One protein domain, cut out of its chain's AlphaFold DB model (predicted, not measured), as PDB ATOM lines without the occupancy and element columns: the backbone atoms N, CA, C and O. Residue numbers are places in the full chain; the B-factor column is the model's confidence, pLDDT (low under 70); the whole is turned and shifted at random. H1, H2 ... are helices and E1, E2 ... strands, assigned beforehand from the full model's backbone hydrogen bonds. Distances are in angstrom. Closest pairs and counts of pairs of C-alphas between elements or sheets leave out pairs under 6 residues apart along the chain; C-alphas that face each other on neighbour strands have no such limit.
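This is residues 5 to 45 and 77 to 193 of the 193 residues of an uncharacterized protein of Pusillimonas sp. YR330 (UniProt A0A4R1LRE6). Two twisted sheets, one of five strands and one of four, are joined by tight links, among them E1 to E2, E3 to E4, E6 to E7 and E10 to E11. H5 covers one face of the four-stranded sheet and H1 the other; the far tip of the long hairpin E2 and E3 and the pair E4 and E5 lie at opposite ends. The 158 printed residues, mixed in class, hold five named helices and eleven strands, in the order E1 to E7, H1, E8, E9, H2, H3, E10, E11, H4, H5. The whole is compact, with a radius of gyration of the C-alphas of 14.7 A and spans of 44 by 37 by 29 A.

The five-stranded sheet holds E5, residues 77 to 81, E4, 38 to 43, 16.0 A, E1, 5 to 8, E11, 163 to 167, and E7, 90 to 93. E1 begins at C-alpha 5, (-8.281, -12.853, -53.136). The four-stranded sheet holds E6, 85 to 87, E3, 26 to 34, 26.2 A, E2, 11 to 19, 25.9 A, and E10, 155 to 159. E8, 108 to 111, and E9, 118 to 121, form a hairpin. The helices are H1, 95 to 104, H2, 133 to 136, H3, 148 to 152, H4, 169 to 178, and H5, 180 to 191, 16.3 A, ending at C-alpha 191, (-14.006, -6.091, -28.933).

The sheet E5 E4 E1 E11 E7 is antiparallel and strongly twisted; N 79 and O 40 are 2.9 A apart, N 39 and O 7 2.9 A, N 6 and O 165 2.8 A, N 91 and O 166 2.8 A. E6 runs on into E7 at 87 degrees. In the antiparallel sheet E6 E3 E2 E10, N 87 and O 32 are 2.8 A apart, N 14 and O 31 2.8 A, N 13 and O 157 2.9 A. H5 and H1 are on its opposite faces, at heights over the sheet of 9.0 A and 10.5 A. H2 and H4 only graze it; the closest C-alphas of E6 and H4, Leu 86 and Ser 175, are 5.6 A apart. H3 touches H5, closest at C-alphas 151 and 182, 5.6 A. In the hairpin E8 and E9, N 109 and O 120 are 2.9 A apart; C-alphas 118 of E9 and 91 of E7 are 4.0 A apart, their closest. Every O i to N i+4 pair is within hydrogen-bond range in H1, H3 and H5, and 3 of 6 in H4; H2 is too short for one.

The C-alphas farthest apart, Arg 25 and Val 44, are 45.4 A apart. Residues 46 to 76 are cut out, with 9.4 A between C-alphas 45 and 77. The links E9 to H2 and H2 to H3 are long. The pLDDT is under 70 at residues 45, 170 to 178 and 193.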
ATOM      1  N   ASN A   5      -7.563 -11.839 -53.887       92.06
ATOM      2  CA  ASN A   5      -8.281 -12.853 -53.136       92.06
ATOM      3  C   ASN A   5      -8.226 -12.445 -51.671       92.06
ATOM      4  O   ASN A   5      -7.158 -12.161 -51.139       92.06
ATOM      5  N   THR A   6      -9.385 -12.377 -51.040       94.00
ATOM      6  CA  THR A   6      -9.544 -11.929 -49.665       94.00
ATOM      7  C   THR A   6     -10.265 -13.010 -48.889       94.00
ATOM      8  O   THR A   6     -11.270 -13.555 -49.362       94.00
ATOM      9  N   ARG A   7      -9.771 -13.302 -47.688       96.88
ATOM     10  CA  ARG A   7     -10.423 -14.232 -46.772       96.88
ATOM     11  C   ARG A   7     -10.451 -13.708 -45.345       96.88
ATOM     12  O   ARG A   7      -9.613 -12.909 -44.944       96.88
ATOM     13  N   SER A   8     -11.437 -14.157 -44.586       97.50
ATOM     14  CA  SER A   8     -11.562 -13.882 -43.156       97.50
ATOM     15  C   SER A   8     -12.333 -15.015 -42.488       97.50
ATOM     16  O   SER A   8     -13.195 -15.630 -43.115       97.50
ATOM     17  N   SER A   9     -12.078 -15.281 -41.208       96.88
ATOM     18  CA  SER A   9     -12.832 -16.288 -40.439       96.88
ATOM     19  C   SER A   9     -14.302 -15.906 -40.226       96.88
ATOM     20  O   SER A   9     -15.149 -16.777 -40.031       96.88
ATOM     21  N   ARG A  10     -14.603 -14.604 -40.288       96.12
ATOM     22  CA  ARG A  10     -15.942 -14.017 -40.180       96.12
ATOM     23  C   ARG A  10     -16.007 -12.666 -40.885       96.12
ATOM     24  O   ARG A  10     -14.976 -12.089 -41.230       96.12
ATOM     25  N   TYR A  11     -17.205 -12.136 -41.075       97.38
ATOM     26  CA  TYR A  11     -17.400 -10.832 -41.708       97.38
ATOM     27  C   TYR A  11     -18.672 -10.152 -41.220       97.38
ATOM     28  O   TYR A  11     -19.468 -10.728 -40.481       97.38
ATOM     29  N   PHE A  12     -18.873  -8.917 -41.661       97.06
ATOM     30  CA  PHE A  12     -20.054  -8.128 -41.353       97.06
ATOM     31  C   PHE A  12     -20.816  -7.776 -42.617       97.06
ATOM     32  O   PHE A  12     -20.223  -7.377 -43.621       97.06
ATOM     33  N   ILE A  13     -22.141  -7.860 -42.540       97.25
ATOM     34  CA  ILE A  13     -23.030  -7.204 -43.494       97.25
ATOM     35  C   ILE A  13     -23.467  -5.883 -42.877       97.25
ATOM     36  O   ILE A  13     -24.006  -5.840 -41.769       97.25
ATOM     37  N   LEU A  14     -23.228  -4.810 -43.618       96.19
ATOM     38  CA  LEU A  14     -23.623  -3.458 -43.269       96.19
ATOM     39  C   LEU A  14     -24.903  -3.105 -44.013       96.19
ATOM     40  O   LEU A  14     -25.018  -3.401 -45.202       96.19
ATOM     41  N   GLU A  15     -25.835  -2.435 -43.350       96.62
ATOM     42  CA  GLU A  15     -27.051  -1.906 -43.966       96.62
ATOM     43  C   GLU A  15     -27.191  -0.418 -43.643       96.62
ATOM     44  O   GLU A  15     -27.047   0.015 -42.501       96.62
ATOM     45  N   SER A  16     -27.465   0.374 -44.672       95.19
ATOM     46  CA  SER A  16     -27.706   1.811 -44.568       95.19
ATOM     47  C   SER A  16     -28.736   2.232 -45.619       95.19
ATOM     48  O   SER A  16     -29.307   1.396 -46.320       95.19
ATOM     49  N   SER A  17     -29.010   3.528 -45.734       94.56
ATOM     50  CA  SER A  17     -29.926   4.090 -46.726       94.56
ATOM     51  C   SER A  17     -29.280   5.249 -47.472       94.56
ATOM     52  O   SER A  17     -28.524   6.024 -46.895       94.56
ATOM     53  N   GLN A  18     -29.592   5.374 -48.759       93.31
ATOM     54  CA  GLN A  18     -29.066   6.427 -49.619       93.31
ATOM     55  C   GLN A  18     -30.102   6.842 -50.668       93.31
ATOM     56  O   GLN A  18     -30.919   6.031 -51.109       93.31
ATOM     57  N   HIS A  19     -30.083   8.106 -51.091       94.56
ATOM     58  CA  HIS A  19     -30.936   8.562 -52.190       94.56
ATOM     59  C   HIS A  19     -30.416   8.034 -53.530       94.56
ATOM     60  O   HIS A  19     -29.248   8.202 -53.869       94.56
ATOM     61  N   CYS A  20     -31.280   7.400 -54.322       95.44
ATOM     62  CA  CYS A  20     -30.901   6.925 -55.649       95.44
ATOM     63  C   CYS A  20     -30.606   8.101 -56.594       95.44
ATOM     64  O   CYS A  20     -31.460   8.958 -56.790       95.44
ATOM     65  N   SER A  21     -29.453   8.089 -57.269       91.94
ATOM     66  CA  SER A  21     -29.068   9.135 -58.232       91.94
ATOM     67  C   SER A  21     -29.948   9.210 -59.488       91.94
ATOM     68  O   SER A  21     -29.862  10.183 -60.227       91.94
ATOM     69  N   GLN A  22     -30.782   8.194 -59.744       94.94
ATOM     70  CA  GLN A  22     -31.675   8.141 -60.908       94.94
ATOM     71  C   GLN A  22     -33.115   8.543 -60.576       94.94
ATOM     72  O   GLN A  22     -33.731   9.289 -61.328       94.94
ATOM     73  N   CYS A  23     -33.679   8.043 -59.470       96.62
ATOM     74  CA  CYS A  23     -35.088   8.285 -59.126       96.62
ATOM     75  C   CYS A  23     -35.293   9.113 -57.851       96.62
ATOM     76  O   CYS A  23     -36.436   9.302 -57.438       96.62
ATOM     77  N   SER A  24     -34.212   9.536 -57.189       95.75
ATOM     78  CA  SER A  24     -34.201  10.346 -55.961       95.75
ATOM     79  C   SER A  24     -34.976   9.766 -54.776       95.75
ATOM     80  O   SER A  24     -35.203  10.460 -53.793       95.75
ATOM     81  N   ARG A  25     -35.384   8.493 -54.826       97.38
ATOM     82  CA  ARG A  25     -36.028   7.813 -53.696       97.38
ATOM     83  C   ARG A  25     -34.970   7.231 -52.774       97.38
ATOM     84  O   ARG A  25     -33.934   6.757 -53.246       97.38
ATOM     85  N   LEU A  26     -35.261   7.241 -51.477       96.44
ATOM     86  CA  LEU A  26     -34.441   6.566 -50.482       96.44
ATOM     87  C   LEU A  26     -34.499   5.051 -50.722       96.44
ATOM     88  O   LEU A  26     -35.579   4.469 -50.843       96.44
ATOM     89  N   THR A  27     -33.331   4.430 -50.826       96.88
ATOM     90  CA  THR A  27     -33.154   2.989 -51.020       96.88
ATOM     91  C   THR A  27     -32.129   2.484 -50.023       96.88
ATOM     92  O   THR A  27     -31.135   3.156 -49.743       96.88
ATOM     93  N   ARG A  28     -32.352   1.284 -49.509       96.88
ATOM     94  CA  ARG A  28     -31.382   0.543 -48.725       96.88
ATOM     95  C   ARG A  28     -30.207   0.160 -49.595       96.88
ATOM     96  O   ARG A  28     -30.354  -0.164 -50.777       96.88
ATOM     97  N   VAL A  29     -29.046   0.205 -48.974       96.75
ATOM     98  CA  VAL A  29     -27.770  -0.170 -49.560       96.75
ATOM     99  C   VAL A  29     -27.017  -1.026 -48.566       96.75
ATOM    100  O   VAL A  29     -27.138  -0.842 -47.354       96.75
ATOM    101  N   PHE A  30     -26.244  -1.965 -49.097       96.69
ATOM    102  CA  PHE A  30     -25.538  -2.956 -48.307       96.69
ATOM    103  C   PHE A  30     -24.042  -2.917 -48.589       96.69
ATOM    104  O   PHE A  30     -23.615  -2.744 -49.733       96.69
ATOM    105  N   GLY A  31     -23.262  -3.072 -47.531       94.75
ATOM    106  CA  GLY A  31     -21.809  -3.141 -47.573       94.75
ATOM    107  C   GLY A  31     -21.334  -4.430 -46.926       94.75
ATOM    108  O   GLY A  31     -22.075  -5.078 -46.186       94.75
ATOM    109  N   VAL A  32     -20.094  -4.800 -47.208       95.56
ATOM    110  CA  VAL A  32     -19.409  -5.883 -46.505       95.56
ATOM    111  C   VAL A  32     -18.200  -5.286 -45.810       95.56
ATOM    112  O   VAL A  32     -17.536  -4.425 -46.382       95.56
ATOM    113  N   ALA A  33     -17.924  -5.730 -44.591       95.00
ATOM    114  CA  ALA A  33     -16.706  -5.378 -43.881       95.00
ATOM    115  C   ALA A  33     -16.028  -6.619 -43.320       95.00
ATOM    116  O   ALA A  33     -16.712  -7.578 -42.952       95.00
ATOM    117  N   LEU A  34     -14.704  -6.583 -43.231       95.06
ATOM    118  CA  LEU A  34     -13.914  -7.619 -42.579       95.06
ATOM    119  C   LEU A  34     -13.254  -7.033 -41.328       95.06
ATOM    120  O   LEU A  34     -12.832  -5.873 -41.362       95.06
ATOM    121  N   PRO A  35     -13.184  -7.803 -40.230       94.75
ATOM    122  CA  PRO A  35     -12.448  -7.394 -39.041       94.75
ATOM    123  C   PRO A  35     -10.936  -7.334 -39.306       94.75
ATOM    124  O   PRO A  35     -10.447  -7.822 -40.330       94.75
ATOM    125  N   ALA A  36     -10.196  -6.775 -38.350       92.88
ATOM    126  CA  ALA A  36      -8.757  -6.990 -38.247       92.88
ATOM    127  C   ALA A  36      -8.427  -8.497 -38.218       92.88
ATOM    128  O   ALA A  36      -9.221  -9.318 -37.749       92.88
ATOM    129  N   GLY A  37      -7.264  -8.867 -38.747       93.88
ATOM    130  CA  GLY A  37      -6.828 -10.256 -38.900       93.88
ATOM    131  C   GLY A  37      -7.345 -10.949 -40.164       93.88
ATOM    132  O   GLY A  37      -7.105 -12.142 -40.348       93.88
ATOM    133  N   HIS A  38      -8.061 -10.239 -41.041       94.50
ATOM    134  CA  HIS A  38      -8.376 -10.754 -42.370       94.50
ATOM    135  C   HIS A  38      -7.111 -10.817 -43.236       94.50
ATOM    136  O   HIS A  38      -6.127 -10.126 -42.979       94.50
ATOM    137  N   GLU A  39      -7.139 -11.638 -44.280       94.19
ATOM    138  CA  GLU A  39      -5.981 -11.861 -45.139       94.19
ATOM    139  C   GLU A  39      -6.296 -11.492 -46.586       94.19
ATOM    140  O   GLU A  39      -7.364 -11.825 -47.118       94.19
ATOM    141  N   THR A  40      -5.341 -10.843 -47.245       91.69
ATOM    142  CA  THR A  40      -5.342 -10.644 -48.696       91.69
ATOM    143  C   THR A  40      -4.176 -11.398 -49.313       91.69
ATOM    144  O   THR A  40      -3.115 -11.535 -48.712       91.69
ATOM    145  N   LEU A  41      -4.401 -11.954 -50.499       89.50
ATOM    146  CA  LEU A  41      -3.346 -12.567 -51.286       89.50
ATOM    147  C   LEU A  41      -2.608 -11.455 -52.035       89.50
ATOM    148  O   LEU A  41      -3.087 -10.995 -53.076       89.50
ATOM    149  N   ASP A  42      -1.475 -11.034 -51.485       82.88
ATOM    150  CA  ASP A  42      -0.680  -9.919 -51.992       82.88
ATOM    151  C   ASP A  42       0.605 -10.439 -52.653       82.88
ATOM    152  O   ASP A  42       1.073 -11.537 -52.325       82.88
ATOM    153  N   PRO A  43       1.194  -9.681 -53.595       75.75
ATOM    154  CA  PRO A  43       2.580  -9.894 -53.986       75.75
ATOM    155  C   PRO A  43       3.452  -9.799 -52.740       75.75
ATOM    156  O   PRO A  43       3.271  -8.872 -51.950       75.75
ATOM    157  N   VAL A  44       4.388 -10.731 -52.571       71.06
ATOM    158  CA  VAL A  44       5.419 -10.599 -51.537       71.06
ATOM    159  C   VAL A  44       6.105  -9.257 -51.786       71.06
ATOM    160  O   VAL A  44       6.732  -9.078 -52.837       71.06
ATOM    161  N   GLU A  45       5.946  -8.300 -50.865       62.25
ATOM    162  CA  GLU A  45       6.706  -7.050 -50.869       62.25
ATOM    163  C   GLU A  45       8.154  -7.407 -50.575       62.25
ATOM    164  O   GLU A  45       8.649  -7.398 -49.454       62.25
ATOM    165  N   GLU A  77       1.629 -14.280 -51.395       88.06
ATOM    166  CA  GLU A  77       1.451 -14.779 -50.037       88.06
ATOM    167  C   GLU A  77       0.197 -14.208 -49.385       88.06
ATOM    168  O   GLU A  77      -0.315 -13.151 -49.757       88.06
ATOM    169  N   TRP A  78      -0.346 -14.961 -48.431       91.81
ATOM    170  CA  TRP A  78      -1.438 -14.470 -47.607       91.81
ATOM    171  C   TRP A  78      -0.864 -13.511 -46.572       91.81
ATOM    172  O   TRP A  78      -0.156 -13.933 -45.660       91.81
ATOM    173  N   VAL A  79      -1.184 -12.231 -46.720       89.75
ATOM    174  CA  VAL A  79      -0.770 -11.173 -45.803       89.75
ATOM    175  C   VAL A  79      -1.925 -10.866 -44.866       89.75
ATOM    176  O   VAL A  79      -3.016 -10.500 -45.308       89.75
ATOM    177  N   THR A  80      -1.682 -11.008 -43.564       92.81
ATOM    178  CA  THR A  80      -2.640 -10.610 -42.524       92.81
ATOM    179  C   THR A  80      -2.689  -9.089 -42.420       92.81
ATOM    180  O   THR A  80      -1.656  -8.421 -42.448       92.81
ATOM    181  N   LYS A  81      -3.895  -8.532 -42.321       90.56
ATOM    182  CA  LYS A  81      -4.138  -7.096 -42.193       90.56
ATOM    183  C   LYS A  81      -4.560  -6.768 -40.768       90.56
ATOM    184  O   LYS A  81      -5.543  -7.310 -40.271       90.56
ATOM    185  N   GLU A  82      -3.822  -5.867 -40.131       90.19
ATOM    186  CA  GLU A  82      -4.033  -5.469 -38.730       90.19
ATOM    187  C   GLU A  82      -5.260  -4.572 -38.534       90.19
ATOM    188  O   GLU A  82      -5.785  -4.463 -37.432       90.19
ATOM    189  N   GLU A  83      -5.745  -3.937 -39.599       88.81
ATOM    190  CA  GLU A  83      -6.888  -3.028 -39.548       88.81
ATOM    191  C   GLU A  83      -8.138  -3.671 -40.163       88.81
ATOM    192  O   GLU A  83      -8.034  -4.448 -41.121       88.81
ATOM    193  N   PRO A  84      -9.344  -3.347 -39.664       91.88
ATOM    194  CA  PRO A  84     -10.575  -3.709 -40.349       91.88
ATOM    195  C   PRO A  84     -10.685  -2.983 -41.693       91.88
ATOM    196  O   PRO A  84     -10.124  -1.909 -41.904       91.88
ATOM    197  N   VAL A  85     -11.475  -3.547 -42.604       92.00
ATOM    198  CA  VAL A  85     -11.610  -3.024 -43.967       92.00
ATOM    199  C   VAL A  85     -13.060  -3.067 -44.430       92.00
ATOM    200  O   VAL A  85     -13.809  -3.993 -44.105       92.00
ATOM    201  N   LEU A  86     -13.468  -2.092 -45.244       91.81
ATOM    202  CA  LEU A  86     -14.704  -2.210 -46.018       91.81
ATOM    203  C   LEU A  86     -14.384  -2.867 -47.355       91.81
ATOM    204  O   LEU A  86     -13.373  -2.559 -47.978       91.81
ATOM    205  N   ILE A  87     -15.278  -3.731 -47.827       91.25
ATOM    206  CA  ILE A  87     -15.184  -4.400 -49.125       91.25
ATOM    207  C   ILE A  87     -16.159  -3.735 -50.106       91.25
ATOM    208  O   ILE A  87     -17.317  -4.138 -50.238       91.25
ATOM    209  N   PRO A  88     -15.708  -2.691 -50.813       84.19
ATOM    210  CA  PRO A  88     -16.541  -1.892 -51.706       84.19
ATOM    211  C   PRO A  88     -16.844  -2.564 -53.043       84.19
ATOM    212  O   PRO A  88     -17.816  -2.202 -53.703       84.19
ATOM    213  N   CYS A  89     -16.017  -3.524 -53.461       85.88
ATOM    214  CA  CYS A  89     -16.203  -4.252 -54.709       85.88
ATOM    215  C   CYS A  89     -15.874  -5.727 -54.514       85.88
ATOM    216  O   CYS A  89     -14.715  -6.080 -54.300       85.88
ATOM    217  N   ILE A  90     -16.896  -6.571 -54.651       92.56
ATOM    218  CA  ILE A  90     -16.775  -8.028 -54.694       92.56
ATOM    219  C   ILE A  90     -16.998  -8.448 -56.143       92.56
ATOM    220  O   ILE A  90     -18.091  -8.271 -56.685       92.56
ATOM    221  N   ASN A  91     -15.978  -8.998 -56.786       91.12
ATOM    222  CA  ASN A  91     -16.068  -9.487 -58.158       91.12
ATOM    223  C   ASN A  91     -16.706 -10.876 -58.173       91.12
ATOM    224  O   ASN A  91     -17.655 -11.112 -58.913       91.12
ATOM    225  N   ALA A  92     -16.230 -11.766 -57.306       91.94
ATOM    226  CA  ALA A  92     -16.769 -13.104 -57.105       91.94
ATOM    227  C   ALA A  92     -16.682 -13.467 -55.620       91.94
ATOM    228  O   ALA A  92     -15.787 -12.998 -54.926       91.94
ATOM    229  N   ALA A  93     -17.608 -14.290 -55.141       95.69
ATOM    230  CA  ALA A  93     -17.635 -14.785 -53.768       95.69
ATOM    231  C   ALA A  93     -17.802 -16.307 -53.793       95.69
ATOM    232  O   ALA A  93     -18.377 -16.832 -54.753       95.69
ATOM    233  N   SER A  94     -17.332 -17.007 -52.758       96.81
ATOM    234  CA  SER A  94     -17.653 -18.427 -52.586       96.81
ATOM    235  C   SER A  94     -19.170 -18.629 -52.465       96.81
ATOM    236  O   SER A  94     -19.911 -17.701 -52.128       96.81
ATOM    237  N   THR A  95     -19.661 -19.836 -52.764       97.12
ATOM    238  CA  THR A  95     -21.107 -20.120 -52.810       97.12
ATOM    239  C   THR A  95     -21.814 -19.766 -51.501       97.12
ATOM    240  O   THR A  95     -22.838 -19.091 -51.531       97.12
ATOM    241  N   HIS A  96     -21.235 -20.131 -50.356       96.56
ATOM    242  CA  HIS A  96     -21.817 -19.841 -49.040       96.56
ATOM    243  C   HIS A  96     -21.921 -18.333 -48.760       96.56
ATOM    244  O   HIS A  96     -22.951 -17.840 -48.288       96.56
ATOM    245  N   VAL A  97     -20.882 -17.569 -49.112       97.75
ATOM    246  CA  VAL A  97     -20.910 -16.104 -48.997       97.75
ATOM    247  C   VAL A  97     -21.973 -15.528 -49.934       97.75
ATOM    248  O   VAL A  97     -22.778 -14.702 -49.511       97.75
ATOM    249  N   ALA A  98     -22.033 -15.991 -51.185       97.25
ATOM    250  CA  ALA A  98     -23.017 -15.546 -52.167       97.25
ATOM    251  C   ALA A  98     -24.466 -15.800 -51.713       97.25
ATOM    252  O   ALA A  98     -25.307 -14.904 -51.818       97.25
ATOM    253  N   GLU A  99     -24.758 -16.987 -51.186       97.44
ATOM    254  CA  GLU A  99     -26.075 -17.351 -50.651       97.44
ATOM    255  C   GLU A  99     -26.450 -16.476 -49.450       97.44
ATOM    256  O   GLU A  99     -27.559 -15.941 -49.384       97.44
ATOM    257  N   THR A 100     -25.497 -16.238 -48.545       97.94
ATOM    258  CA  THR A 100     -25.698 -15.354 -47.392       97.94
ATOM    259  C   THR A 100     -25.984 -13.913 -47.830       97.94
ATOM    260  O   THR A 100     -26.919 -13.284 -47.326       97.94
ATOM    261  N   LEU A 101     -25.233 -13.389 -48.806       97.19
ATOM    262  CA  LEU A 101     -25.464 -12.053 -49.368       97.19
ATOM    263  C   LEU A 101     -26.834 -11.959 -50.056       97.19
ATOM    264  O   LEU A 101     -27.553 -10.987 -49.845       97.19
ATOM    265  N   GLN A 102     -27.250 -12.973 -50.818       95.88
ATOM    266  CA  GLN A 102     -28.579 -12.995 -51.443       95.88
ATOM    267  C   GLN A 102     -29.713 -13.008 -50.411       95.88
ATOM    268  O   GLN A 102     -30.730 -12.336 -50.603       95.88
ATOM    269  N   ALA A 103     -29.542 -13.752 -49.316       96.69
ATOM    270  CA  ALA A 103     -30.547 -13.868 -48.267       96.69
ATOM    271  C   ALA A 103     -30.686 -12.579 -47.441       96.69
ATOM    272  O   ALA A 103     -31.805 -12.153 -47.138       96.69
ATOM    273  N   LEU A 104     -29.559 -11.956 -47.080       97.06
ATOM    274  CA  LEU A 104     -29.514 -10.884 -46.081       97.06
ATOM    275  C   LEU A 104     -29.334  -9.480 -46.676       97.06
ATOM    276  O   LEU A 104     -29.751  -8.509 -46.053       97.06
ATOM    277  N   ALA A 105     -28.768  -9.362 -47.878       96.06
ATOM    278  CA  ALA A 105     -28.411  -8.097 -48.517       96.06
ATOM    279  C   ALA A 105     -29.073  -7.956 -49.899       96.06
ATOM    280  O   ALA A 105     -28.407  -7.751 -50.907       96.06
ATOM    281  N   LYS A 106     -30.411  -8.038 -49.961       92.56
ATOM    282  CA  LYS A 106     -31.193  -8.093 -51.220       92.56
ATOM    283  C   LYS A 106     -30.866  -6.995 -52.250       92.56
ATOM    284  O   LYS A 106     -31.045  -7.211 -53.449       92.56
ATOM    285  N   GLY A 107     -30.431  -5.817 -51.796       92.94
ATOM    286  CA  GLY A 107     -30.024  -4.709 -52.667       92.94
ATOM    287  C   GLY A 107     -28.670  -4.926 -53.353       92.94
ATOM    288  O   GLY A 107     -28.454  -4.399 -54.446       92.94
ATOM    289  N   LEU A 108     -27.788  -5.733 -52.758       95.19
ATOM    290  CA  LEU A 108     -26.479  -6.114 -53.280       95.19
ATOM    291  C   LEU A 108     -26.626  -7.367 -54.151       95.19
ATOM    292  O   LEU A 108     -26.782  -8.482 -53.663       95.19
ATOM    293  N   ARG A 109     -26.599  -7.178 -55.471       94.88
ATOM    294  CA  ARG A 109     -26.890  -8.234 -56.452       94.88
ATOM    295  C   ARG A 109     -25.682  -8.494 -57.338       94.88
ATOM    296  O   ARG A 109     -25.042  -7.550 -57.803       94.88
ATOM    297  N   TYR A 110     -25.412  -9.765 -57.619       94.06
ATOM    298  CA  TYR A 110     -24.434 -10.169 -58.625       94.06
ATOM    299  C   TYR A 110     -25.015 -10.008 -60.033       94.06
ATOM    300  O   TYR A 110     -26.098 -10.524 -60.320       94.06
ATOM    301  N   LYS A 111     -24.303  -9.309 -60.923       91.31
ATOM    302  CA  LYS A 111     -24.627  -9.257 -62.357       91.31
ATOM    303  C   LYS A 111     -23.358  -9.320 -63.203       91.31
ATOM    304  O   LYS A 111     -22.323  -8.766 -62.837       91.31
ATOM    305  N   VAL A 112     -23.473  -9.951 -64.371       86.19
ATOM    306  CA  VAL A 112     -22.462  -9.894 -65.434       86.19
ATOM    307  C   VAL A 112     -22.583  -8.537 -66.126       86.19
ATOM    308  O   VAL A 112     -23.656  -8.193 -66.624       86.19
ATOM    309  N   LEU A 113     -21.510  -7.749 -66.125       78.19
ATOM    310  CA  LEU A 113     -21.460  -6.431 -66.765       78.19
ATOM    311  C   LEU A 113     -20.439  -6.443 -67.907       78.19
ATOM    312  O   LEU A 113     -19.528  -7.269 -67.924       78.19
ATOM    313  N   ALA A 114     -20.540  -5.473 -68.820       77.56
ATOM    314  CA  ALA A 114     -19.621  -5.329 -69.957       77.56
ATOM    315  C   ALA A 114     -18.138  -5.201 -69.550       77.56
ATOM    316  O   ALA A 114     -17.253  -5.516 -70.339       77.56
ATOM    317  N   HIS A 115     -17.864  -4.763 -68.318       72.62
ATOM    318  CA  HIS A 115     -16.515  -4.561 -67.777       72.62
ATOM    319  C   HIS A 115     -16.152  -5.560 -66.670       72.62
ATOM    320  O   HIS A 115     -15.257  -5.299 -65.871       72.62
ATOM    321  N   GLY A 116     -16.859  -6.690 -66.607       78.38
ATOM    322  CA  GLY A 116     -16.635  -7.739 -65.619       78.38
ATOM    323  C   GLY A 116     -17.814  -7.917 -64.669       78.38
ATOM    324  O   GLY A 116     -18.504  -6.968 -64.289       78.38
ATOM    325  N   SER A 117     -18.056  -9.171 -64.306       85.62
ATOM    326  CA  SER A 117     -19.088  -9.543 -63.348       85.62
ATOM    327  C   SER A 117     -18.710  -9.100 -61.943       85.62
ATOM    328  O   SER A 117     -17.547  -9.198 -61.551       85.62
ATOM    329  N   ARG A 118     -19.694  -8.605 -61.194       90.50
ATOM    330  CA  ARG A 118     -19.493  -8.161 -59.813       90.50
ATOM    331  C   ARG A 118     -20.804  -8.069 -59.050       90.50
ATOM    332  O   ARG A 118     -21.886  -7.979 -59.638       90.50
ATOM    333  N   TRP A 119     -20.688  -8.014 -57.734       93.94
ATOM    334  CA  TRP A 119     -21.750  -7.588 -56.839       93.94
ATOM    335  C   TRP A 119     -21.841  -6.064 -56.843       93.94
ATOM    336  O   TRP A 119     -20.837  -5.354 -56.861       93.94
ATOM    337  N   SER A 120     -23.055  -5.530 -56.890       93.25
ATOM    338  CA  SER A 120     -23.291  -4.087 -56.820       93.25
ATOM    339  C   SER A 120     -24.628  -3.804 -56.165       93.25
ATOM    340  O   SER A 120     -25.552  -4.613 -56.250       93.25
ATOM    341  N   ASN A 121     -24.736  -2.646 -55.522       95.19
ATOM    342  CA  ASN A 121     -26.013  -2.188 -55.001       95.19
ATOM    343  C   ASN A 121     -26.920  -1.725 -56.141       95.19
ATOM    344  O   ASN A 121     -26.474  -1.120 -57.119       95.19
ATOM    345  N   TYR A 122     -28.213  -1.976 -55.994       95.62
ATOM    346  CA  TYR A 122     -29.236  -1.501 -56.907       95.62
ATOM    347  C   TYR A 122     -30.392  -0.884 -56.132       95.62
ATOM    348  O   TYR A 122     -30.762  -1.366 -55.066       95.62
ATOM    349  N   CYS A 123     -30.990   0.149 -56.715       96.62
ATOM    350  CA  CYS A 123     -32.158   0.803 -56.149       96.62
ATOM    351  C   CYS A 123     -33.344  -0.163 -56.051       96.62
ATOM    352  O   CYS A 123     -33.697  -0.807 -57.041       96.62
ATOM    353  N   GLU A 124     -34.005  -0.202 -54.895       96.69
ATOM    354  CA  GLU A 124     -35.197  -1.034 -54.676       96.69
ATOM    355  C   GLU A 124     -36.468  -0.497 -55.365       96.69
ATOM    356  O   GLU A 124     -37.485  -1.181 -55.398       96.69
ATOM    357  N   HIS A 125     -36.400   0.696 -55.974       96.81
ATOM    358  CA  HIS A 125     -37.530   1.331 -56.668       96.81
ATOM    359  C   HIS A 125     -37.420   1.304 -58.191       96.81
ATOM    360  O   HIS A 125     -38.388   0.982 -58.868       96.81
ATOM    361  N   CYS A 126     -36.270   1.708 -58.737       96.75
ATOM    362  CA  CYS A 126     -36.072   1.839 -60.187       96.75
ATOM    363  C   CYS A 126     -35.100   0.808 -60.764       96.75
ATOM    364  O   CYS A 126     -34.795   0.859 -61.951       96.75
ATOM    365  N   GLU A 127     -34.560  -0.074 -59.921       95.50
ATOM    366  CA  GLU A 127     -33.585  -1.102 -60.288       95.50
ATOM    367  C   GLU A 127     -32.286  -0.597 -60.928       95.50
ATOM    368  O   GLU A 127     -31.470  -1.401 -61.384       95.50
ATOM    369  N   ALA A 128     -32.048   0.715 -60.929       94.94
ATOM    370  CA  ALA A 128     -30.798   1.282 -61.401       94.94
ATOM    371  C   ALA A 128     -29.636   0.847 -60.500       94.94
ATOM    372  O   ALA A 128     -29.763   0.798 -59.272       94.94
ATOM    373  N   ARG A 129     -28.485   0.554 -61.117       93.44
ATOM    374  CA  ARG A 129     -27.243   0.271 -60.392       93.44
ATOM    375  C   ARG A 129     -26.780   1.534 -59.671       93.44
ATOM    376  O   ARG A 129     -26.656   2.586 -60.293       93.44
ATOM    377  N   LEU A 130     -26.469   1.409 -58.389       92.31
ATOM    378  CA  LEU A 130     -25.818   2.454 -57.609       92.31
ATOM    379  C   LEU A 130     -24.303   2.309 -57.789       92.31
ATOM    380  O   LEU A 130     -23.766   1.208 -57.689       92.31
ATOM    381  N   ALA A 131     -23.624   3.401 -58.139       88.00
ATOM    382  CA  ALA A 131     -22.180   3.391 -58.352       88.00
ATOM    383  C   ALA A 131     -21.433   3.293 -57.015       88.00
ATOM    384  O   ALA A 131     -21.816   3.960 -56.057       88.00
ATOM    385  N   ASP A 132     -20.346   2.521 -56.967       84.88
ATOM    386  CA  ASP A 132     -19.563   2.336 -55.734       84.88
ATOM    387  C   ASP A 132     -18.964   3.671 -55.264       84.88
ATOM    388  O   ASP A 132     -18.980   3.974 -54.077       84.88
ATOM    389  N   ASP A 133     -18.552   4.534 -56.192       81.69
ATOM    390  CA  ASP A 133     -18.112   5.913 -55.939       81.69
ATOM    391  C   ASP A 133     -19.103   6.694 -55.086       81.69
ATOM    392  O   ASP A 133     -18.742   7.385 -54.137       81.69
ATOM    393  N   PHE A 134     -20.378   6.538 -55.420       83.75
ATOM    394  CA  PHE A 134     -21.471   7.206 -54.748       83.75
ATOM    395  C   PHE A 134     -21.791   6.577 -53.386       83.75
ATOM    396  O   PHE A 134     -22.562   7.138 -52.622       83.75
ATOM    397  N   LEU A 135     -21.215   5.432 -53.037       88.75
ATOM    398  CA  LEU A 135     -21.408   4.819 -51.724       88.75
ATOM    399  C   LEU A 135     -20.177   4.972 -50.825       88.75
ATOM    400  O   LEU A 135     -20.348   5.184 -49.628       88.75
ATOM    401  N   TYR A 136     -18.973   4.921 -51.404       86.75
ATOM    402  CA  TYR A 136     -17.705   4.779 -50.680       86.75
ATOM    403  C   TYR A 136     -16.711   5.937 -50.879       86.75
ATOM    404  O   TYR A 136     -15.667   5.936 -50.232       86.75
ATOM    405  N   ARG A 137     -16.953   6.902 -51.789       81.94
ATOM    406  CA  ARG A 137     -15.966   7.967 -52.107       81.94
ATOM    407  C   ARG A 137     -16.382   9.391 -51.757       81.94
ATOM    408  O   ARG A 137     -15.535  10.277 -51.816       81.94
ATOM    409  N   THR A 138     -17.635   9.634 -51.395       83.38
ATOM    410  CA  THR A 138     -18.098  10.985 -51.056       83.38
ATOM    411  C   THR A 138     -18.507  11.042 -49.585       83.38
ATOM    412  O   THR A 138     -19.400  10.284 -49.202       83.38
ATOM    413  N   PRO A 139     -17.897  11.931 -48.777       82.06
ATOM    414  CA  PRO A 139     -18.291  12.134 -47.387       82.06
ATOM    415  C   PRO A 139     -19.794  12.394 -47.243       82.06
ATOM    416  O   PRO A 139     -20.382  13.140 -48.028       82.06
ATOM    417  N   GLY A 140     -20.403  11.782 -46.232       82.50
ATOM    418  CA  GLY A 140     -21.842  11.841 -45.967       82.50
ATOM    419  C   GLY A 140     -22.661  10.761 -46.679       82.50
ATOM    420  O   GLY A 140     -23.854  10.639 -46.407       82.50
ATOM    421  N   ASN A 141     -22.048   9.953 -47.548       87.88
ATOM    422  CA  ASN A 141     -22.726   8.814 -48.162       87.88
ATOM    423  C   ASN A 141     -22.701   7.581 -47.251       87.88
ATOM    424  O   ASN A 141     -21.954   7.502 -46.279       87.88
ATOM    425  N   ALA A 142     -23.539   6.600 -47.589       89.88
ATOM    426  CA  ALA A 142     -23.861   5.457 -46.738       89.88
ATOM    427  C   ALA A 142     -22.657   4.711 -46.136       89.88
ATOM    428  O   ALA A 142     -22.743   4.272 -44.991       89.88
ATOM    429  N   PHE A 143     -21.564   4.563 -46.893       90.69
ATOM    430  CA  PHE A 143     -20.343   3.880 -46.453       90.69
ATOM    431  C   PHE A 143     -19.120   4.795 -46.464       90.69
ATOM    432  O   PHE A 143     -18.000   4.306 -46.539       90.69
ATOM    433  N   TYR A 144     -19.358   6.106 -46.386       89.12
ATOM    434  CA  TYR A 144     -18.375   7.131 -46.052       89.12
ATOM    435  C   TYR A 144     -19.062   8.168 -45.149       89.12
ATOM    436  O   TYR A 144     -19.314   9.301 -45.573       89.12
ATOM    437  N   PRO A 145     -19.427   7.778 -43.913       87.75
ATOM    438  CA  PRO A 145     -20.086   8.678 -42.975       87.75
ATOM    439  C   PRO A 145     -19.205   9.900 -42.691       87.75
ATOM    440  O   PRO A 145     -17.984   9.789 -42.587       87.75
ATOM    441  N   ALA A 146     -19.827  11.073 -42.580       87.50
ATOM    442  CA  ALA A 146     -19.112  12.322 -42.316       87.50
ATOM    443  C   ALA A 146     -18.724  12.477 -40.835       87.50
ATOM    444  O   ALA A 146     -17.830  13.259 -40.511       87.50
ATOM    445  N   ASP A 147     -19.406  11.750 -39.947       88.31
ATOM    446  CA  ASP A 147     -19.256  11.832 -38.498       88.31
ATOM    447  C   ASP A 147     -19.720  10.540 -37.793       88.31
ATOM    448  O   ASP A 147     -20.293   9.624 -38.393       88.31
ATOM    449  N   ASN A 148     -19.515  10.483 -36.476       86.31
ATOM    450  CA  ASN A 148     -19.960   9.368 -35.639       86.31
ATOM    451  C   ASN A 148     -21.485   9.187 -35.606       86.31
ATOM    452  O   ASN A 148     -21.962   8.072 -35.405       86.31
ATOM    453  N   VAL A 149     -22.268  10.251 -35.802       87.25
ATOM    454  CA  VAL A 149     -23.738  10.179 -35.758       87.25
ATOM    455  C   VAL A 149     -24.264   9.438 -36.987       87.25
ATOM    456  O   VAL A 149     -25.078   8.521 -36.873       87.25
ATOM    457  N   THR A 150     -23.754   9.786 -38.163       87.62
ATOM    458  CA  THR A 150     -24.064   9.116 -39.428       87.62
ATOM    459  C   THR A 150     -23.529   7.684 -39.445       87.62
ATOM    460  O   THR A 150     -24.257   6.774 -39.846       87.62
ATOM    461  N   ALA A 151     -22.327   7.438 -38.912       90.12
ATOM    462  CA  ALA A 151     -21.795   6.082 -38.742       90.12
ATOM    463  C   ALA A 151     -22.643   5.229 -37.778       90.12
ATOM    464  O   ALA A 151     -22.871   4.037 -38.019       90.12
ATOM    465  N   ALA A 152     -23.173   5.821 -36.699       89.06
ATOM    466  CA  ALA A 152     -24.044   5.136 -35.744       89.06
ATOM    467  C   ALA A 152     -25.336   4.613 -36.396       89.06
ATOM    468  O   ALA A 152     -25.801   3.537 -36.016       89.06
ATOM    469  N   GLY A 153     -25.848   5.302 -37.423       91.19
ATOM    470  CA  GLY A 153     -27.028   4.894 -38.191       91.19
ATOM    471  C   GLY A 153     -26.840   3.665 -39.092       91.19
ATOM    472  O   GLY A 153     -27.833   3.079 -39.516       91.19
ATOM    473  N   VAL A 154     -25.602   3.242 -39.372       94.12
ATOM    474  CA  VAL A 154     -25.332   2.033 -40.173       94.12
ATOM    475  C   VAL A 154     -25.572   0.783 -39.331       94.12
ATOM    476  O   VAL A 154     -24.915   0.577 -38.313       94.12
ATOM    477  N   LEU A 155     -26.489  -0.089 -39.736       95.44
ATOM    478  CA  LEU A 155     -26.716  -1.353 -39.038       95.44
ATOM    479  C   LEU A 155     -25.579  -2.327 -39.357       95.44
ATOM    480  O   LEU A 155     -25.191  -2.470 -40.514       95.44
ATOM    481  N   VAL A 156     -25.066  -3.006 -38.331       95.44
ATOM    482  CA  VAL A 156     -23.978  -3.986 -38.451       95.44
ATOM    483  C   VAL A 156     -24.516  -5.352 -38.054       95.44
ATOM    484  O   VAL A 156     -25.025  -5.526 -36.946       95.44
ATOM    485  N   ARG A 157     -24.416  -6.326 -38.958       96.12
ATOM    486  CA  ARG A 157     -24.795  -7.716 -38.705       96.12
ATOM    487  C   ARG A 157     -23.554  -8.609 -38.793       96.12
ATOM    488  O   ARG A 157     -23.015  -8.731 -39.893       96.12
ATOM    489  N   PRO A 158     -23.120  -9.248 -37.692       96.25
ATOM    490  CA  PRO A 158     -22.043 -10.227 -37.744       96.25
ATOM    491  C   PRO A 158     -22.503 -11.490 -38.469       96.25
ATOM    492  O   PRO A 158     -23.640 -11.936 -38.297       96.25
ATOM    493  N   ILE A 159     -21.601 -12.058 -39.258       97.38
ATOM    494  CA  ILE A 159     -21.751 -13.349 -39.912       97.38
ATOM    495  C   ILE A 159     -20.589 -14.229 -39.453       97.38
ATOM    496  O   ILE A 159     -19.457 -14.070 -39.908       97.38
ATOM    497  N   ASP A 160     -20.879 -15.158 -38.544       95.62
ATOM    498  CA  ASP A 160     -19.888 -16.029 -37.900       95.62
ATOM    499  C   ASP A 160     -19.544 -17.257 -38.774       95.62
ATOM    500  O   ASP A 160     -19.543 -18.401 -38.322       95.62
ATOM    501  N   THR A 161     -19.287 -17.017 -40.062       96.19
ATOM    502  CA  THR A 161     -18.821 -18.017 -41.034       96.19
ATOM    503  C   THR A 161     -17.751 -17.413 -41.941       96.19
ATOM    504  O   THR A 161     -17.800 -16.201 -42.167       96.19
ATOM    505  N   PRO A 162     -16.853 -18.223 -42.535       97.69
ATOM    506  CA  PRO A 162     -15.769 -17.708 -43.360       97.69
ATOM    507  C   PRO A 162     -16.243 -16.818 -44.509       97.69
ATOM    508  O   PRO A 162     -17.221 -17.116 -45.200       97.69
ATOM    509  N   PHE A 163     -15.509 -15.732 -44.718       98.06
ATOM    510  CA  PHE A 163     -15.587 -14.907 -45.911       98.06
ATOM    511  C   PHE A 163     -14.486 -15.317 -46.878       98.06
ATOM    512  O   PHE A 163     -13.330 -15.404 -46.478       98.06
ATOM    513  N   GLU A 164     -14.833 -15.518 -48.145       97.44
ATOM    514  CA  GLU A 164     -13.905 -15.878 -49.216       97.44
ATOM    515  C   GLU A 164     -14.393 -15.237 -50.518       97.44
ATOM    516  O   GLU A 164     -15.483 -15.546 -51.016       97.44
ATOM    517  N   ALA A 165     -13.607 -14.314 -51.065       95.88
ATOM    518  CA  ALA A 165     -13.996 -13.572 -52.254       95.88
ATOM    519  C   ALA A 165     -12.797 -13.046 -53.040       95.88
ATOM    520  O   ALA A 165     -11.707 -12.864 -52.509       95.88
ATOM    521  N   THR A 166     -13.036 -12.738 -54.309       92.69
ATOM    522  CA  THR A 166     -12.140 -11.931 -55.132       92.69
ATOM    523  C   THR A 166     -12.678 -10.503 -55.171       92.69
ATOM    524  O   THR A 166     -13.814 -10.279 -55.603       92.69
ATOM    525  N   CYS A 167     -11.870  -9.538 -54.744       90.00
ATOM    526  CA  CYS A 167     -12.266  -8.152 -54.514       90.00
ATOM    527  C   CYS A 167     -11.429  -7.165 -55.353       90.00
ATOM    528  O   CYS A 167     -10.316  -7.469 -55.785       90.00
ATOM    529  N   GLY A 168     -11.978  -5.976 -55.616       81.00
ATOM    530  CA  GLY A 168     -11.342  -4.956 -56.461       81.00
ATOM    531  C   GLY A 168     -10.376  -4.013 -55.705       81.00
ATOM    532  O   GLY A 168     -10.732  -3.534 -54.632       81.00
ATOM    533  N   PRO A 169      -9.210  -3.658 -56.278       70.00
ATOM    534  CA  PRO A 169      -8.089  -2.976 -55.620       70.00
ATOM    535  C   PRO A 169      -8.386  -1.523 -55.240       70.00
ATOM    536  O   PRO A 169      -8.171  -1.117 -54.102       70.00
ATOM    537  N   ASP A 170      -8.917  -0.744 -56.188       63.88
ATOM    538  CA  ASP A 170      -8.971   0.726 -56.121       63.88
ATOM    539  C   ASP A 170      -9.752   1.268 -54.927       63.88
ATOM    540  O   ASP A 170      -9.588   2.424 -54.526       63.88
ATOM    541  N   LEU A 171     -10.656   0.453 -54.397       61.53
ATOM    542  CA  LEU A 171     -11.552   0.852 -53.334       61.53
ATOM    543  C   LEU A 171     -11.199   0.163 -52.002       61.53
ATOM    544  O   LEU A 171     -11.484   0.751 -50.963       61.53
ATOM    545  N   ILE A 172     -10.524  -0.997 -52.004       66.75
ATOM    546  CA  ILE A 172     -10.023  -1.639 -50.773       66.75
ATOM    547  C   ILE A 172      -8.962  -0.754 -50.119       66.75
ATOM    548  O   ILE A 172      -9.132  -0.367 -48.968       66.75
ATOM    549  N   TYR A 173      -7.933  -0.328 -50.859       60.81
ATOM    550  CA  TYR A 173      -6.869   0.521 -50.300       60.81
ATOM    551  C   TYR A 173      -7.390   1.851 -49.748       60.81
ATOM    552  O   TYR A 173      -6.994   2.293 -48.677       60.81
ATOM    553  N   ARG A 174      -8.343   2.474 -50.450       61.50
ATOM    554  CA  ARG A 174      -8.980   3.717 -49.988       61.50
ATOM    555  C   ARG A 174      -9.898   3.509 -48.793       61.50
ATOM    556  O   ARG A 174     -10.202   4.476 -48.100       61.50
ATOM    557  N   SER A 175     -10.391   2.292 -48.577       62.56
ATOM    558  CA  SER A 175     -11.281   2.034 -47.455       62.56
ATOM    559  C   SER A 175     -10.554   2.161 -46.116       62.56
ATOM    560  O   SER A 175     -11.148   2.737 -45.209       62.56
ATOM    561  N   TYR A 176      -9.279   1.757 -46.051       60.88
ATOM    562  CA  TYR A 176      -8.412   1.934 -44.883       60.88
ATOM    563  C   TYR A 176      -8.240   3.412 -44.510       60.88
ATOM    564  O   TYR A 176      -8.328   3.779 -43.346       60.88
ATOM    565  N   SER A 177      -8.074   4.299 -45.499       62.88
ATOM    566  CA  SER A 177      -7.763   5.708 -45.232       62.88
ATOM    567  C   SER A 177      -8.984   6.610 -45.030       62.88
ATOM    568  O   SER A 177      -8.870   7.665 -44.413       62.88
ATOM    569  N   ASN A 178     -10.145   6.252 -45.591       65.69
ATOM    570  CA  ASN A 178     -11.250   7.205 -45.749       65.69
ATOM    571  C   ASN A 178     -12.475   6.920 -44.870       65.69
ATOM    572  O   ASN A 178     -13.357   7.766 -44.816       65.69
ATOM    573  N   ASN A 179     -12.562   5.785 -44.168       76.56
ATOM    574  CA  ASN A 179     -13.794   5.376 -43.472       76.56
ATOM    575  C   ASN A 179     -13.630   5.171 -41.964       76.56
ATOM    576  O   ASN A 179     -14.295   4.311 -41.385       76.56
ATOM    577  N   GLN A 180     -12.779   5.982 -41.333       83.81
ATOM    578  CA  GLN A 180     -12.391   5.853 -39.926       83.81
ATOM    579  C   GLN A 180     -13.582   5.599 -38.986       83.81
ATOM    580  O   GLN A 180     -13.585   4.593 -38.291       83.81
ATOM    581  N   TYR A 181     -14.647   6.410 -39.029       88.12
ATOM    582  CA  TYR A 181     -15.795   6.241 -38.121       88.12
ATOM    583  C   TYR A 181     -16.510   4.887 -38.258       88.12
ATOM    584  O   TYR A 181     -17.032   4.346 -37.283       88.12
ATOM    585  N   LEU A 182     -16.583   4.339 -39.476       87.75
ATOM    586  CA  LEU A 182     -17.241   3.052 -39.701       87.75
ATOM    587  C   LEU A 182     -16.317   1.893 -39.322       87.75
ATOM    588  O   LEU A 182     -16.789   0.909 -38.758       87.75
ATOM    589  N   LEU A 183     -15.018   2.032 -39.591       88.94
ATOM    590  CA  LEU A 183     -13.991   1.069 -39.204       88.94
ATOM    591  C   LEU A 183     -13.840   0.981 -37.680       88.94
ATOM    592  O   LEU A 183     -13.885  -0.119 -37.142       88.94
ATOM    593  N   GLU A 184     -13.797   2.115 -36.976       89.06
ATOM    594  CA  GLU A 184     -13.811   2.178 -35.506       89.06
ATOM    595  C   GLU A 184     -15.065   1.518 -34.925       89.06
ATOM    596  O   GLU A 184     -15.000   0.805 -33.927       89.06
ATOM    597  N   LYS A 185     -16.226   1.704 -35.566       89.50
ATOM    598  CA  LYS A 185     -17.469   1.042 -35.152       89.50
ATOM    599  C   LYS A 185     -17.407  -0.476 -35.324       89.50
ATOM    600  O   LYS A 185     -17.920  -1.196 -34.470       89.50
ATOM    601  N   ILE A 186     -16.833  -0.961 -36.425       89.44
ATOM    602  CA  ILE A 186     -16.644  -2.398 -36.673       89.44
ATOM    603  C   ILE A 186     -15.675  -2.983 -35.641       89.44
ATOM    604  O   ILE A 186     -15.969  -4.019 -35.052       89.44
ATOM    605  N   ASP A 187     -14.575  -2.285 -35.375       88.12
ATOM    606  CA  ASP A 187     -13.571  -2.706 -34.402       88.12
ATOM    607  C   ASP A 187     -14.128  -2.740 -32.970       88.12
ATOM    608  O   ASP A 187     -13.982  -3.728 -32.248       88.12
ATOM    609  N   ALA A 188     -14.888  -1.715 -32.579       86.56
ATOM    610  CA  ALA A 188     -15.596  -1.701 -31.304       86.56
ATOM    611  C   ALA A 188     -16.635  -2.831 -31.202       86.56
ATOM    612  O   ALA A 188     -16.883  -3.344 -30.111       86.56
ATOM    613  N   PHE A 189     -17.266  -3.227 -32.312       84.31
ATOM    614  CA  PHE A 189     -18.211  -4.345 -32.324       84.31
ATOM    615  C   PHE A 189     -17.513  -5.697 -32.112       84.31
ATOM    616  O   PHE A 189     -18.085  -6.582 -31.478       84.31
ATOM    617  N   GLU A 190     -16.285  -5.857 -32.610       81.75
ATOM    618  CA  GLU A 190     -15.452  -7.043 -32.369       81.75
ATOM    619  C   GLU A 190     -15.028  -7.171 -30.900       81.75
ATOM    620  O   GLU A 190     -15.150  -8.250 -30.320       81.75
ATOM    621  N   HIS A 191     -14.590  -6.074 -30.280       79.06
ATOM    622  CA  HIS A 191     -14.006  -6.091 -28.933       79.06
ATOM    623  C   HIS A 191     -15.023  -6.073 -27.778       79.06
ATOM    624  O   HIS A 191     -14.657  -6.361 -26.642       79.06
ATOM    625  N   ASN A 192     -16.292  -5.741 -28.037       71.19
ATOM    626  CA  ASN A 192     -17.352  -5.695 -27.018       71.19
ATOM    627  C   ASN A 192     -18.184  -6.996 -26.918       71.19
ATOM    628  O   ASN A 192     -19.288  -6.964 -26.365       71.19
ATOM    629  N   LYS A 193     -17.695  -8.120 -27.464       52.25
ATOM    630  CA  LYS A 193     -18.303  -9.456 -27.319       52.25
ATOM    631  C   LYS A 193     -17.771 -10.217 -26.105       52.25
ATOM    632  O   LYS A 193     -16.550 -10.164 -25.855       52.25
TER     633      LYS A 193